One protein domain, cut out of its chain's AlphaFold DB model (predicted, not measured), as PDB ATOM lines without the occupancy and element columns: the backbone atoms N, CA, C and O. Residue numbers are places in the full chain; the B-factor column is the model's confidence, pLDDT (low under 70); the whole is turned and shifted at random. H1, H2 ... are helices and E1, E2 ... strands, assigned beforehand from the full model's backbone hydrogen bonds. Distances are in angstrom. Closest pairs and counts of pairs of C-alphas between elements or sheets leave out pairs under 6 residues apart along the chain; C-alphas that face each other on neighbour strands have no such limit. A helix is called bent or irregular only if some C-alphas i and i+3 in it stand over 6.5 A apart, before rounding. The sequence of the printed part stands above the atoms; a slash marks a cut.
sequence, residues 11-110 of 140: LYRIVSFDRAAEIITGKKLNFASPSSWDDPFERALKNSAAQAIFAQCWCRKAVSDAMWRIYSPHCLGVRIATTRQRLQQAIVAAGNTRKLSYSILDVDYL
ATOM      1  N   LEU A  11     172.194 177.245 128.611       90.56
ATOM      2  CA  LEU A  11     172.803 176.601 127.467       90.56
ATOM      3  C   LEU A  11     171.764 175.688 126.837       90.56
ATOM      4  O   LEU A  11     171.094 174.929 127.534       90.56
ATOM      5  N   TYR A  12     171.655 175.755 125.522       89.06
ATOM      6  CA  TYR A  12     170.654 175.056 124.742       89.06
ATOM      7  C   TYR A  12     171.322 174.113 123.753       89.06
ATOM      8  O   TYR A  12     172.382 174.415 123.198       89.06
ATOM      9  N   ARG A  13     170.678 172.977 123.519       86.75
ATOM     10  CA  ARG A  13     171.057 172.013 122.490       86.75
ATOM     11  C   ARG A  13     169.797 171.345 121.959       86.75
ATOM     12  O   ARG A  13     168.837 171.157 122.704       86.75
ATOM     13  N   ILE A  14     169.811 170.994 120.682       86.56
ATOM     14  CA  ILE A  14     168.797 170.133 120.074       86.56
ATOM     15  C   ILE A  14     169.400 168.732 119.977       86.56
ATOM     16  O   ILE A  14     170.549 168.568 119.565       86.56
ATOM     17  N   VAL A  15     168.653 167.732 120.423       86.38
ATOM     18  CA  VAL A  15     169.014 166.311 120.344       86.38
ATOM     19  C   VAL A  15     167.841 165.534 119.759       86.38
ATOM     20  O   VAL A  15     166.723 166.041 119.766       86.38
ATOM     21  N   SER A  16     168.051 164.313 119.262       87.06
ATOM     22  CA  SER A  16     166.912 163.462 118.892       87.06
ATOM     23  C   SER A  16     166.085 163.097 120.126       87.06
ATOM     24  O   SER A  16     166.598 163.086 121.251       87.06
ATOM     25  N   PHE A  17     164.812 162.772 119.912       87.50
ATOM     26  CA  PHE A  17     163.914 162.321 120.970       87.50
ATOM     27  C   PHE A  17     164.507 161.173 121.801       87.50
ATOM     28  O   PHE A  17     164.511 161.256 123.028       87.50
ATOM     29  N   ASP A  18     165.105 160.166 121.158       88.56
ATOM     30  CA  ASP A  18     165.704 159.017 121.853       88.56
ATOM     31  C   ASP A  18     166.813 159.450 122.816       88.56
ATOM     32  O   ASP A  18     166.877 159.003 123.959       88.56
ATOM     33  N   ARG A  19     167.655 160.402 122.395       89.00
ATOM     34  CA  ARG A  19     168.717 160.951 123.247       89.00
ATOM     35  C   ARG A  19     168.157 161.765 124.403       89.00
ATOM     36  O   ARG A  19     168.699 161.699 125.503       89.00
ATOM     37  N   ALA A  20     167.078 162.514 124.187       90.06
ATOM     38  CA  ALA A  20     166.395 163.196 125.280       90.06
ATOM     39  C   ALA A  20     165.828 162.188 126.295       90.06
ATOM     40  O   ALA A  20     166.029 162.357 127.500       90.06
ATOM     41  N   ALA A  21     165.198 161.110 125.822       90.69
ATOM     42  CA  ALA A  21     164.682 160.042 126.671       90.69
ATOM     43  C   ALA A  21     165.803 159.346 127.464       90.69
ATOM     44  O   ALA A  21     165.660 159.157 128.673       90.69
ATOM     45  N   GLU A  22     166.946 159.042 126.842       91.50
ATOM     46  CA  GLU A  22     168.128 158.467 127.510       91.50
ATOM     47  C   GLU A  22     168.690 159.378 128.611       91.50
ATOM     48  O   GLU A  22     169.064 158.902 129.687       91.50
ATOM     49  N   ILE A  23     168.742 160.691 128.366       90.56
ATOM     50  CA  ILE A  23     169.207 161.667 129.358       90.56
ATOM     51  C   ILE A  23     168.269 161.675 130.570       90.56
ATOM     52  O   ILE A  23     168.741 161.678 131.707       90.56
ATOM     53  N   ILE A  24     166.954 161.666 130.341       87.88
ATOM     54  CA  ILE A  24     165.944 161.762 131.404       87.88
ATOM     55  C   ILE A  24     165.855 160.459 132.206       87.88
ATOM     56  O   ILE A  24     165.902 160.483 133.434       87.88
ATOM     57  N   THR A  25     165.735 159.325 131.518       91.19
ATOM     58  CA  THR A  25     165.486 158.016 132.142       91.19
ATOM     59  C   THR A  25     166.774 157.346 132.613       91.19
ATOM     60  O   THR A  25     166.845 156.833 133.727       91.19
ATOM     61  N   GLY A  26     167.817 157.379 131.783       86.00
ATOM     62  CA  GLY A  26     169.080 156.689 132.021       86.00
ATOM     63  C   GLY A  26     170.154 157.545 132.684       86.00
ATOM     64  O   GLY A  26     171.180 156.996 133.086       86.00
ATOM     65  N   LYS A  27     169.962 158.871 132.787       85.81
ATOM     66  CA  LYS A  27     170.973 159.838 133.268       85.81
ATOM     67  C   LYS A  27     172.305 159.739 132.510       85.81
ATOM     68  O   LYS A  27     173.373 159.977 133.075       85.81
ATOM     69  N   LYS A  28     172.254 159.382 131.222       85.81
ATOM     70  CA  LYS A  28     173.435 159.237 130.362       85.81
ATOM     71  C   LYS A  28     173.563 160.443 129.440       85.81
ATOM     72  O   LYS A  28     172.667 160.733 128.656       85.81
ATOM     73  N   LEU A  29     174.698 161.131 129.522       87.88
ATOM     74  CA  LEU A  29     175.080 162.185 128.583       87.88
ATOM     75  C   LEU A  29     175.970 161.588 127.494       87.88
ATOM     76  O   LEU A  29     177.011 161.007 127.793       87.88
ATOM     77  N   ASN A  30     175.565 161.745 126.235       86.56
ATOM     78  CA  ASN A  30     176.301 161.218 125.092       86.56
ATOM     79  C   ASN A  30     177.296 162.246 124.540       86.56
ATOM     80  O   ASN A  30     176.922 163.389 124.286       86.56
ATOM     81  N   PHE A  31     178.532 161.822 124.284       87.69
ATOM     82  CA  PHE A  31     179.554 162.632 123.625       87.69
ATOM     83  C   PHE A  31     179.906 161.999 122.281       87.69
ATOM     84  O   PHE A  31     180.082 160.786 122.187       87.69
ATOM     85  N   ALA A  32     180.014 162.821 121.243       84.06
ATOM     86  CA  ALA A  32     180.373 162.368 119.904       84.06
ATOM     87  C   ALA A  32     181.821 162.752 119.595       84.06
ATOM     88  O   ALA A  32     182.327 163.746 120.120       84.06
ATOM     89  N   SER A  33     182.489 161.983 118.735       83.75
ATOM     90  CA  SER A  33     183.802 162.394 118.238       83.75
ATOM     91  C   SER A  33     183.635 163.650 117.371       83.75
ATOM     92  O   SER A  33     182.794 163.621 116.467       83.75
ATOM     93  N   PRO A  34     184.425 164.721 117.576       78.94
ATOM     94  CA  PRO A  34     184.361 165.926 116.740       78.94
ATOM     95  C   PRO A  34     184.523 165.647 115.240       78.94
ATOM     96  O   PRO A  34     183.970 166.354 114.406       78.94
ATOM     97  N   SER A  35     185.236 164.574 114.884       75.12
ATOM     98  CA  SER A  35     185.426 164.154 113.490       75.12
ATOM     99  C   SER A  35     184.124 163.771 112.772       75.12
ATOM    100  O   SER A  35     184.052 163.878 111.551       75.12
ATOM    101  N   SER A  36     183.097 163.357 113.523       75.56
ATOM    102  CA  SER A  36     181.778 162.972 113.001       75.56
ATOM    103  C   SER A  36     180.812 164.146 112.823       75.56
ATOM    104  O   SER A  36     179.690 163.947 112.373       75.56
ATOM    105  N   TRP A  37     181.203 165.360 113.217       74.56
ATOM    106  CA  TRP A  37     180.318 166.520 113.155       74.56
ATOM    107  C   TRP A  37     180.258 167.077 111.737       74.56
ATOM    108  O   TRP A  37     181.269 167.105 111.036       74.56
ATOM    109  N   ASP A  38     179.088 167.561 111.325       64.75
ATOM    110  CA  ASP A  38     178.881 168.206 110.019       64.75
ATOM    111  C   ASP A  38     179.347 169.668 109.964       64.75
ATOM    112  O   ASP A  38     179.237 170.316 108.925       64.75
ATOM    113  N   ASP A  39     179.928 170.178 111.053       65.25
ATOM    114  CA  ASP A  39     180.471 171.532 111.118       65.25
ATOM    115  C   ASP A  39     181.861 171.610 110.445       65.25
ATOM    116  O   ASP A  39     182.814 170.973 110.911       65.25
ATOM    117  N   PRO A  40     182.026 172.394 109.362       59.91
ATOM    118  CA  PRO A  40     183.311 172.548 108.686       59.91
ATOM    119  C   PRO A  40     184.388 173.225 109.553       59.91
ATOM    120  O   PRO A  40     185.573 172.978 109.330       59.91
ATOM    121  N   PHE A  41     184.011 174.041 110.542       60.22
ATOM    122  CA  PHE A  41     184.937 174.791 111.395       60.22
ATOM    123  C   PHE A  41     185.462 173.968 112.577       60.22
ATOM    124  O   PHE A  41     186.579 174.198 113.040       60.22
ATOM    125  N   GLU A  42     184.710 172.966 113.038       59.62
ATOM    126  CA  GLU A  42     185.087 172.136 114.194       59.62
ATOM    127  C   GLU A  42     185.880 170.867 113.797       59.62
ATOM    128  O   GLU A  42     186.365 170.124 114.652       59.62
ATOM    129  N   ARG A  43     186.116 170.651 112.492       61.09
ATOM    130  CA  ARG A  43     186.878 169.514 111.923       61.09
ATOM    131  C   ARG A  43     188.401 169.698 111.884       61.09
ATOM    132  O   ARG A  43     189.115 168.809 111.414       61.09
ATOM    133  N   ALA A  44     188.921 170.840 112.335       58.44
ATOM    134  CA  ALA A  44     190.327 171.209 112.145       58.44
ATOM    135  C   ALA A  44     191.328 170.291 112.882       58.44
ATOM    136  O   ALA A  44     192.503 170.237 112.516       58.44
ATOM    137  N   LEU A  45     190.887 169.537 113.895       59.53
ATOM    138  CA  LEU A  45     191.761 168.682 114.697       59.53
ATOM    139  C   LEU A  45     191.938 167.285 114.068       59.53
ATOM    140  O   LEU A  45     191.370 166.295 114.523       59.53
ATOM    141  N   LYS A  46     192.747 167.185 113.008       62.47
ATOM    142  CA  LYS A  46     193.127 165.899 112.397       62.47
ATOM    143  C   LYS A  46     194.437 165.386 113.001       62.47
ATOM    144  O   LYS A  46     195.517 165.688 112.509       62.47
ATOM    145  N   ASN A  47     194.346 164.621 114.086       66.19
ATOM    146  CA  ASN A  47     195.483 163.918 114.692       66.19
ATOM    147  C   ASN A  47     195.042 162.507 115.119       66.19
ATOM    148  O   ASN A  47     193.891 162.319 115.497       66.19
ATOM    149  N   SER A  48     195.947 161.526 115.101       67.12
ATOM    150  CA  SER A  48     195.744 160.200 115.712       67.12
ATOM    151  C   SER A  48     195.168 160.261 117.138       67.12
ATOM    152  O   SER A  48     194.241 159.523 117.460       67.12
ATOM    153  N   ALA A  49     195.610 161.221 117.960       69.25
ATOM    154  CA  ALA A  49     195.089 161.440 119.310       69.25
ATOM    155  C   ALA A  49     193.643 161.977 119.338       69.25
ATOM    156  O   ALA A  49     192.950 161.825 120.342       69.25
ATOM    157  N   ALA A  50     193.155 162.570 118.242       69.69
ATOM    158  CA  ALA A  50     191.791 163.092 118.149       69.69
ATOM    159  C   ALA A  50     190.728 161.982 118.185       69.69
ATOM    160  O   ALA A  50     189.576 162.250 118.522       69.69
ATOM    161  N   GLN A  51     191.111 160.731 117.898       73.06
ATOM    162  CA  GLN A  51     190.221 159.570 118.001       73.06
ATOM    163  C   GLN A  51     189.791 159.288 119.448       73.06
ATOM    164  O   GLN A  51     188.706 158.763 119.675       73.06
ATOM    165  N   ALA A  52     190.611 159.676 120.429       81.25
ATOM    166  CA  ALA A  52     190.300 159.537 121.850       81.25
ATOM    167  C   ALA A  52     189.526 160.741 122.421       81.25
ATOM    168  O   ALA A  52     189.255 160.787 123.622       81.25
ATOM    169  N   ILE A  53     189.179 161.728 121.586       83.62
ATOM    170  CA  ILE A  53     188.462 162.932 122.008       83.62
ATOM    171  C   ILE A  53     186.975 162.768 121.711       83.62
ATOM    172  O   ILE A  53     186.558 162.569 120.569       83.62
ATOM    173  N   PHE A  54     186.171 162.940 122.755       86.69
ATOM    174  CA  PHE A  54     184.720 163.001 122.675       86.69
ATOM    175  C   PHE A  54     184.252 164.351 123.211       86.69
ATOM    176  O   PHE A  54     184.711 164.802 124.261       86.69
ATOM    177  N   ALA A  55     183.344 165.007 122.495       86.88
ATOM    178  CA  ALA A  55     182.917 166.364 122.806       86.88
ATOM    179  C   ALA A  55     181.399 166.544 122.669       86.88
ATOM    180  O   ALA A  55     180.676 165.698 122.132       86.88
ATOM    181  N   GLN A  56     180.920 167.679 123.179       87.31
ATOM    182  CA  GLN A  56     179.568 168.194 122.980       87.31
ATOM    183  C   GLN A  56     179.622 169.720 122.872       87.31
ATOM    184  O   GLN A  56     180.243 170.376 123.707       87.31
ATOM    185  N   CYS A  57     178.920 170.281 121.894       85.56
ATOM    186  CA  CYS A  57     178.685 171.715 121.757       85.56
ATOM    187  C   CYS A  57     177.309 172.128 122.318       85.56
ATOM    188  O   CYS A  57     176.351 171.344 122.318       85.56
ATOM    189  N   TRP A  58     177.228 173.366 122.813       87.31
ATOM    190  CA  TRP A  58     176.020 173.979 123.370       87.31
ATOM    191  C   TRP A  58     175.941 175.452 122.970       87.31
ATOM    192  O   TRP A  58     176.948 176.159 122.968       87.31
ATOM    193  N   CYS A  59     174.737 175.943 122.691       85.12
ATOM    194  CA  CYS A  59     174.506 177.325 122.285       85.12
ATOM    195  C   CYS A  59     173.960 178.160 123.447       85.12
ATOM    196  O   CYS A  59     173.100 177.716 124.198       85.12
ATOM    197  N   ARG A  60     174.396 179.418 123.572       85.75
ATOM    198  CA  ARG A  60     173.834 180.365 124.563       85.75
ATOM    199  C   ARG A  60     172.503 180.983 124.123       85.75
ATOM    200  O   ARG A  60     171.784 181.562 124.929       85.75
ATOM    201  N   LYS A  61     172.188 180.900 122.830       82.12
ATOM    202  CA  LYS A  61     170.927 181.383 122.260       82.12
ATOM    203  C   LYS A  61     169.918 180.237 122.264       82.12
ATOM    204  O   LYS A  61     170.274 179.131 121.878       82.12
ATOM    205  N   ALA A  62     168.672 180.518 122.649       73.38
ATOM    206  CA  ALA A  62     167.575 179.538 122.692       73.38
ATOM    207  C   ALA A  62     167.094 179.052 121.306       73.38
ATOM    208  O   ALA A  62     166.289 178.118 121.253       73.38
ATOM    209  N   VAL A  63     167.681 179.622 120.238       69.88
ATOM    210  CA  VAL A  63     167.698 179.168 118.834       69.88
ATOM    211  C   VAL A  63     166.547 179.657 117.922       69.88
ATOM    212  O   VAL A  63     165.456 179.945 118.403       69.88
ATOM    213  N   SER A  64     166.847 179.758 116.609       61.44
ATOM    214  CA  SER A  64     166.010 180.094 115.434       61.44
ATOM    215  C   SER A  64     165.675 178.868 114.541       61.44
ATOM    216  O   SER A  64     166.312 177.823 114.656       61.44
ATOM    217  N   ASP A  65     164.708 178.997 113.618       51.25
ATOM    218  CA  ASP A  65     164.181 177.927 112.729       51.25
ATOM    219  C   ASP A  65     165.252 177.098 111.980       51.25
ATOM    220  O   ASP A  65     165.160 175.876 111.892       51.25
ATOM    221  N   ALA A  66     166.326 177.735 111.501       58.38
ATOM    222  CA  ALA A  66     167.369 177.068 110.713       58.38
ATOM    223  C   ALA A  66     168.070 175.919 111.464       58.38
ATOM    224  O   ALA A  66     168.373 174.880 110.884       58.38
ATOM    225  N   MET A  67     168.287 176.065 112.772       65.81
ATOM    226  CA  MET A  67     168.897 175.005 113.578       65.81
ATOM    227  C   MET A  67     167.944 173.828 113.808       65.81
ATOM    228  O   MET A  67     168.410 172.700 113.940       65.81
ATOM    229  N   TRP A  68     166.629 174.057 113.838       64.88
ATOM    230  CA  TRP A  68     165.670 172.954 113.885       64.88
ATOM    231  C   TRP A  68     165.771 172.107 112.621       64.88
ATOM    232  O   TRP A  68     165.876 170.892 112.714       64.88
ATOM    233  N   ARG A  69     165.860 172.738 111.447       57.00
ATOM    234  CA  ARG A  69     166.001 172.010 110.178       57.00
ATOM    235  C   ARG A  69     167.319 171.235 110.068       57.00
ATOM    236  O   ARG A  69     167.315 170.126 109.552       57.00
ATOM    237  N   ILE A  70     168.424 171.787 110.577       66.94
ATOM    238  CA  ILE A  70     169.753 171.149 110.499       66.94
ATOM    239  C   ILE A  70     169.907 170.011 111.522       66.94
ATOM    240  O   ILE A  70     170.456 168.964 111.195       66.94
ATOM    241  N   TYR A  71     169.419 170.186 112.755       66.62
ATOM    242  CA  TYR A  71     169.645 169.225 113.847       66.62
ATOM    243  C   TYR A  71     168.454 168.299 114.137       66.62
ATOM    244  O   TYR A  71     168.554 167.429 115.002       66.62
ATOM    245  N   SER A  72     167.332 168.461 113.431       68.50
ATOM    246  CA  SER A  72     166.153 167.596 113.523       68.50
ATOM    247  C   SER A  72     165.705 167.124 112.131       68.50
ATOM    248  O   SER A  72     164.604 167.469 111.692       68.50
ATOM    249  N   PRO A  73     166.509 166.293 111.442       68.56
ATOM    250  CA  PRO A  73     166.216 165.852 110.074       68.56
ATOM    251  C   PRO A  73     164.892 165.081 109.951       68.56
ATOM    252  O   PRO A  73     164.264 165.096 108.900       68.56
ATOM    253  N   HIS A  74     164.434 164.449 111.037       78.00
ATOM    254  CA  HIS A  74     163.159 163.725 111.094       78.00
ATOM    255  C   HIS A  74     162.053 164.491 111.835       78.00
ATOM    256  O   HIS A  74     161.066 163.886 112.233       78.00
ATOM    257  N   CYS A  75     162.223 165.794 112.091       76.50
ATOM    258  CA  CYS A  75     161.270 166.616 112.858       76.50
ATOM    259  C   CYS A  75     160.974 166.116 114.296       76.50
ATOM    260  O   CYS A  75     160.028 166.578 114.924       76.50
ATOM    261  N   LEU A  76     161.800 165.211 114.836       83.31
ATOM    262  CA  LEU A  76     161.701 164.647 116.194       83.31
ATOM    263  C   LEU A  76     162.759 165.213 117.158       83.31
ATOM    264  O   LEU A  76     163.119 164.593 118.159       83.31
ATOM    265  N   GLY A  77     163.321 166.375 116.836       85.06
ATOM    266  CA  GLY A  77     164.288 167.062 117.674       85.06
ATOM    267  C   GLY A  77     163.643 167.577 118.952       85.06
ATOM    268  O   GLY A  77     162.603 168.229 118.932       85.06
ATOM    269  N   VAL A  78     164.292 167.331 120.082       87.56
ATOM    270  CA  VAL A  78     163.916 167.878 121.379       87.56
ATOM    271  C   VAL A  78     164.966 168.896 121.782       87.56
ATOM    272  O   VAL A  78     166.166 168.609 121.833       87.56
ATOM    273  N   ARG A  79     164.510 170.108 122.099       88.81
ATOM    274  CA  ARG A  79     165.376 171.126 122.683       88.81
ATOM    275  C   ARG A  79     165.510 170.880 124.177       88.81
ATOM    276  O   ARG A  79     164.525 170.905 124.910       88.81
ATOM    277  N   ILE A  80     166.747 170.749 124.624       89.69
ATOM    278  CA  ILE A  80     167.101 170.663 126.035       89.69
ATOM    279  C   ILE A  80     167.824 171.935 126.470       89.69
ATOM    280  O   ILE A  80     168.522 172.580 125.681       89.69
ATOM    281  N   ALA A  81     167.643 172.295 127.738       91.31
ATOM    282  CA  ALA A  81     168.294 173.435 128.363       91.31
ATOM    283  C   ALA A  81     169.008 172.997 129.645       91.31
ATOM    284  O   ALA A  81     168.499 172.185 130.417       91.31
ATOM    285  N   THR A  82     170.192 173.546 129.877       91.25
ATOM    286  CA  THR A  82     170.982 173.323 131.090       91.25
ATOM    287  C   THR A  82     171.750 174.591 131.454       91.25
ATOM    288  O   THR A  82     171.639 175.611 130.780       91.25
ATOM    289  N   THR A  83     172.547 174.544 132.514       92.19
ATOM    290  CA  THR A  83     173.488 175.612 132.866       92.19
ATOM    291  C   THR A  83     174.912 175.081 132.806       92.19
ATOM    292  O   THR A  83     175.151 173.880 132.966       92.19
ATOM    293  N   ARG A  84     175.888 175.979 132.614       91.06
ATOM    294  CA  ARG A  84     177.313 175.609 132.638       91.06
ATOM    295  C   ARG A  84     177.684 174.876 133.929       91.06
ATOM    296  O   ARG A  84     178.390 173.876 133.874       91.06
ATOM    297  N   GLN A  85     177.155 175.334 135.064       91.75
ATOM    298  CA  GLN A  85     177.385 174.723 136.371       91.75
ATOM    299  C   GLN A  85     176.856 173.285 136.437       91.75
ATOM    300  O   GLN A  85     177.590 172.391 136.849       91.75
ATOM    301  N   ARG A  86     175.617 173.037 135.987       91.12
ATOM    302  CA  ARG A  86     175.028 171.686 135.985       91.12
ATOM    303  C   ARG A  86     175.799 170.735 135.074       91.12
ATOM    304  O   ARG A  86     176.034 169.590 135.446       91.12
ATOM    305  N   LEU A  87     176.226 171.214 133.904       90.19
ATOM    306  CA  LEU A  87     177.044 170.422 132.986       90.19
ATOM    307  C   LEU A  87     178.413 170.094 133.599       90.19
ATOM    308  O   LEU A  87     178.849 168.949 133.546       90.19
ATOM    309  N   GLN A  88     179.060 171.075 134.233       91.00
ATOM    310  CA  GLN A  88     180.330 170.872 134.924       91.00
ATOM    311  C   GLN A  88     180.199 169.850 136.055       91.00
ATOM    312  O   GLN A  88     181.005 168.930 136.126       91.00
ATOM    313  N   GLN A  89     179.168 169.965 136.893       90.75
ATOM    314  CA  GLN A  89     178.895 169.006 137.966       90.75
ATOM    315  C   GLN A  89     178.689 167.586 137.424       90.75
ATOM    316  O   GLN A  89     179.269 166.644 137.959       90.75
ATOM    317  N   ALA A  90     177.923 167.430 136.338       89.12
ATOM    318  CA  ALA A  90     177.694 166.130 135.712       89.12
ATOM    319  C   ALA A  90     178.992 165.503 135.169       89.12
ATOM    320  O   ALA A  90     179.228 164.310 135.361       89.12
ATOM    321  N   ILE A  91     179.854 166.304 134.533       88.69
ATOM    322  CA  ILE A  91     181.136 165.830 133.995       88.69
ATOM    323  C   ILE A  91     182.114 165.483 135.122       88.69
ATOM    324  O   ILE A  91     182.734 164.427 135.064       88.69
ATOM    325  N   VAL A  92     182.224 166.316 136.163       88.75
ATOM    326  CA  VAL A  92     183.086 166.050 137.330       88.75
ATOM    327  C   VAL A  92     182.669 164.744 138.012       88.75
ATOM    328  O   VAL A  92     183.510 163.892 138.287       88.75
ATOM    329  N   ALA A  93     181.365 164.550 138.237       86.50
ATOM    330  CA  ALA A  93     180.844 163.326 138.840       86.50
ATOM    331  C   ALA A  93     181.196 162.079 138.004       86.50
ATOM    332  O   ALA A  93     181.623 161.058 138.548       86.50
ATOM    333  N   ALA A  94     181.091 162.173 136.675       82.94
ATOM    334  CA  ALA A  94     181.475 161.091 135.772       82.94
ATOM    335  C   ALA A  94     183.001 160.861 135.723       82.94
ATOM    336  O   ALA A  94     183.452 159.715 135.736       82.94
ATOM    337  N   GLY A  95     183.800 161.933 135.709       81.38
ATOM    338  CA  GLY A  95     185.266 161.897 135.650       81.38
ATOM    339  C   GLY A  95     185.934 161.397 136.935       81.38
ATOM    340  O   GLY A  95     187.002 160.800 136.888       81.38
ATOM    341  N   ASN A  96     185.287 161.538 138.092       76.19
ATOM    342  CA  ASN A  96     185.770 160.897 139.320       76.19
ATOM    343  C   ASN A  96     185.621 159.368 139.268       76.19
ATOM    344  O   ASN A  96     186.382 158.642 139.902       76.19
ATOM    345  N   THR A  97     184.658 158.875 138.486       75.50
ATOM    346  CA  THR A  97     184.396 157.437 138.334       75.50
ATOM    347  C   THR A  97     185.344 156.792 137.318       75.50
ATOM    348  O   THR A  97     185.692 155.620 137.427       75.50
ATOM    349  N   ARG A  98     185.771 157.552 136.304       69.62
ATOM    350  CA  ARG A  98     186.662 157.108 135.226       69.62
ATOM    351  C   ARG A  98     187.751 158.156 135.086       69.62
ATOM    352  O   ARG A  98     187.395 159.268 134.735       69.62
ATOM    353  N   LYS A  99     189.027 157.824 135.331       79.19
ATOM    354  CA  LYS A  99     190.185 158.747 135.242       79.19
ATOM    355  C   LYS A  99     190.288 159.417 133.856       79.19
ATOM    356  O   LYS A  99     191.075 159.000 133.015       79.19
ATOM    357  N   LEU A 100     189.468 160.436 133.620       81.44
ATOM    358  CA  LEU A 100     189.290 161.133 132.352       81.44
ATOM    359  C   LEU A 100     189.665 162.597 132.550       81.44
ATOM    360  O   LEU A 100     189.233 163.236 133.511       81.44
ATOM    361  N   SER A 101     190.437 163.141 131.616       85.19
ATOM    362  CA  SER A 101     190.631 164.581 131.510       85.19
ATOM    363  C   SER A 101     189.428 165.204 130.800       85.19
ATOM    364  O   SER A 101     188.902 164.660 129.830       85.19
ATOM    365  N   TYR A 102     188.972 166.354 131.289       86.88
ATOM    366  CA  TYR A 102     187.870 167.091 130.681       86.88
ATOM    367  C   TYR A 102     188.103 168.595 130.781       86.88
ATOM    368  O   TYR A 102     188.695 169.090 131.739       86.88
ATOM    369  N   SER A 103     187.575 169.320 129.797       87.00
ATOM    370  CA  SER A 103     187.646 170.776 129.714       87.00
ATOM    371  C   SER A 103     186.324 171.323 129.187       87.00
ATOM    372  O   SER A 103     185.731 170.749 128.277       87.00
ATOM    373  N   ILE A 104     185.868 172.445 129.747       87.12
ATOM    374  CA  ILE A 104     184.690 173.177 129.260       87.12
ATOM    375  C   ILE A 104     185.154 174.557 128.816       87.12
ATOM    376  O   ILE A 104     185.490 175.403 129.651       87.12
ATOM    377  N   LEU A 105     185.148 174.771 127.506       86.94
ATOM    378  CA  LEU A 105     185.657 175.976 126.864       86.94
ATOM    379  C   LEU A 105     184.524 176.739 126.183       86.94
ATOM    380  O   LEU A 105     183.513 176.159 125.791       86.94
ATOM    381  N   ASP A 106     184.710 178.048 126.068       85.38
ATOM    382  CA  ASP A 106     183.860 178.882 125.232       85.38
ATOM    383  C   ASP A 106     184.456 178.953 123.826       85.38
ATOM    384  O   ASP A 106     185.677 178.994 123.667       85.38
ATOM    385  N   VAL A 107     183.585 178.945 122.820       79.25
ATOM    386  CA  VAL A 107     183.974 179.044 121.412       79.25
ATOM    387  C   VAL A 107     183.700 180.464 120.933       79.25
ATOM    388  O   VAL A 107     182.554 180.922 120.963       79.25
ATOM    389  N   ASP A 108     184.756 181.135 120.478       80.38
ATOM    390  CA  ASP A 108     184.682 182.453 119.856       80.38
ATOM    391  C   ASP A 108     184.844 182.311 118.339       80.38
ATOM    392  O   ASP A 108     185.883 181.866 117.849       80.38
ATOM    393  N   TYR A 109     183.820 182.714 117.588       75.38
ATOM    394  CA  TYR A 109     183.857 182.728 116.125       75.38
ATOM    395  C   TYR A 109     184.587 183.981 115.642       75.38
ATOM    396  O   TYR A 109     183.999 185.054 115.491       75.38
ATOM    397  N   LEU A 110     185.898 183.846 115.450       80.69
ATOM    398  CA  LEU A 110     186.768 184.909 114.954       80.69
ATOM    399  C   LEU A 110     186.742 184.981 113.423       80.69
ATOM    400  O   LEU A 110     186.464 184.000 112.737       80.69
TER     401      LEU A 110
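Overview. This is residues 11 to 110 of the 140 residues of an uncharacterized protein of Limnohabitans sp. 63ED37-2 (UniProt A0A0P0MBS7). A short two-stranded antiparallel ribbon, E1 and E2, has H1 and H3 near the end where E1 stops and E2 starts, while H4 leads away from the other end, where E2 stops; no helix touches another. Loops make up much of the rest: residues 53 to 64 run through the middle, and H2 sits far from the ribbon between two long links. The printed part has 100 residues with four named helices and two named strands, in the order E1 H1 H2 H3 E2 H4; the sheet's order is E1 - E2. The class is mixed, helices and strands, though under half of the residues, 49, are in named elements. The whole is compact, with a radius of gyration of the C-alphas of 14.3 A, and rounded, spanning 38 by 33 by 23 A.

Along the chain. E1, residues 11 to 16, begins at C-alpha 11 (172.803, 176.601, 127.467) and is 16.8 A long from first to last C-alpha. H1, residues 17 to 26, measures 13.4 A. H2, residues 48 to 52, measures 8.2 A and is neither bent nor irregular, but only just: C-alphas 48 and 51 are 6.0 A apart. H3, residues 65 to 71, measures 10.3 A. E2, residues 77 to 83, measures 19.7 A. H4, residues 84 to 97, measures 20.3 A and ends at C-alpha 97 (184.396, 157.437, 138.334).

Arrangement. E1 and E2 are antiparallel neighbours, with 151 degrees between their directions. N 11 and O 82, at 2.8 A, and N 80 and O 13, at 2.9 A, are within hydrogen-bond range. The closest C-alphas of H1 and E2 are those of Phe 17 and Val 78, 5.6 A apart. The closest of E1 and H3 are those of Ile 14 and Tyr 71, at 6.3 A. Those of Leu 11 and Arg 84, the closest of E1 and H4, are 6.9 A apart. H2 is apart from both strands and from H1, H3 and H4. In H1 and H3 every O i to N i+4 pair is within hydrogen-bond range; in H4 9 of 10 are, and in H2 0 of 1, beside 2 of 2 O i to N i+3 pairs.

Size, cuts and confidence. The two C-alphas farthest apart are those of Asp 65 and Lys 99, at 39.4 A. The printed part has no cut. The links H1 to H2, 21 residues, and H2 to H3, 12 residues, are long; residues 98 to 110 follow H4 with no named element. The mean pLDDT of the printed part is 79.9; residues 38 to 50, residues 63 to 73 and residue 98 are under 70.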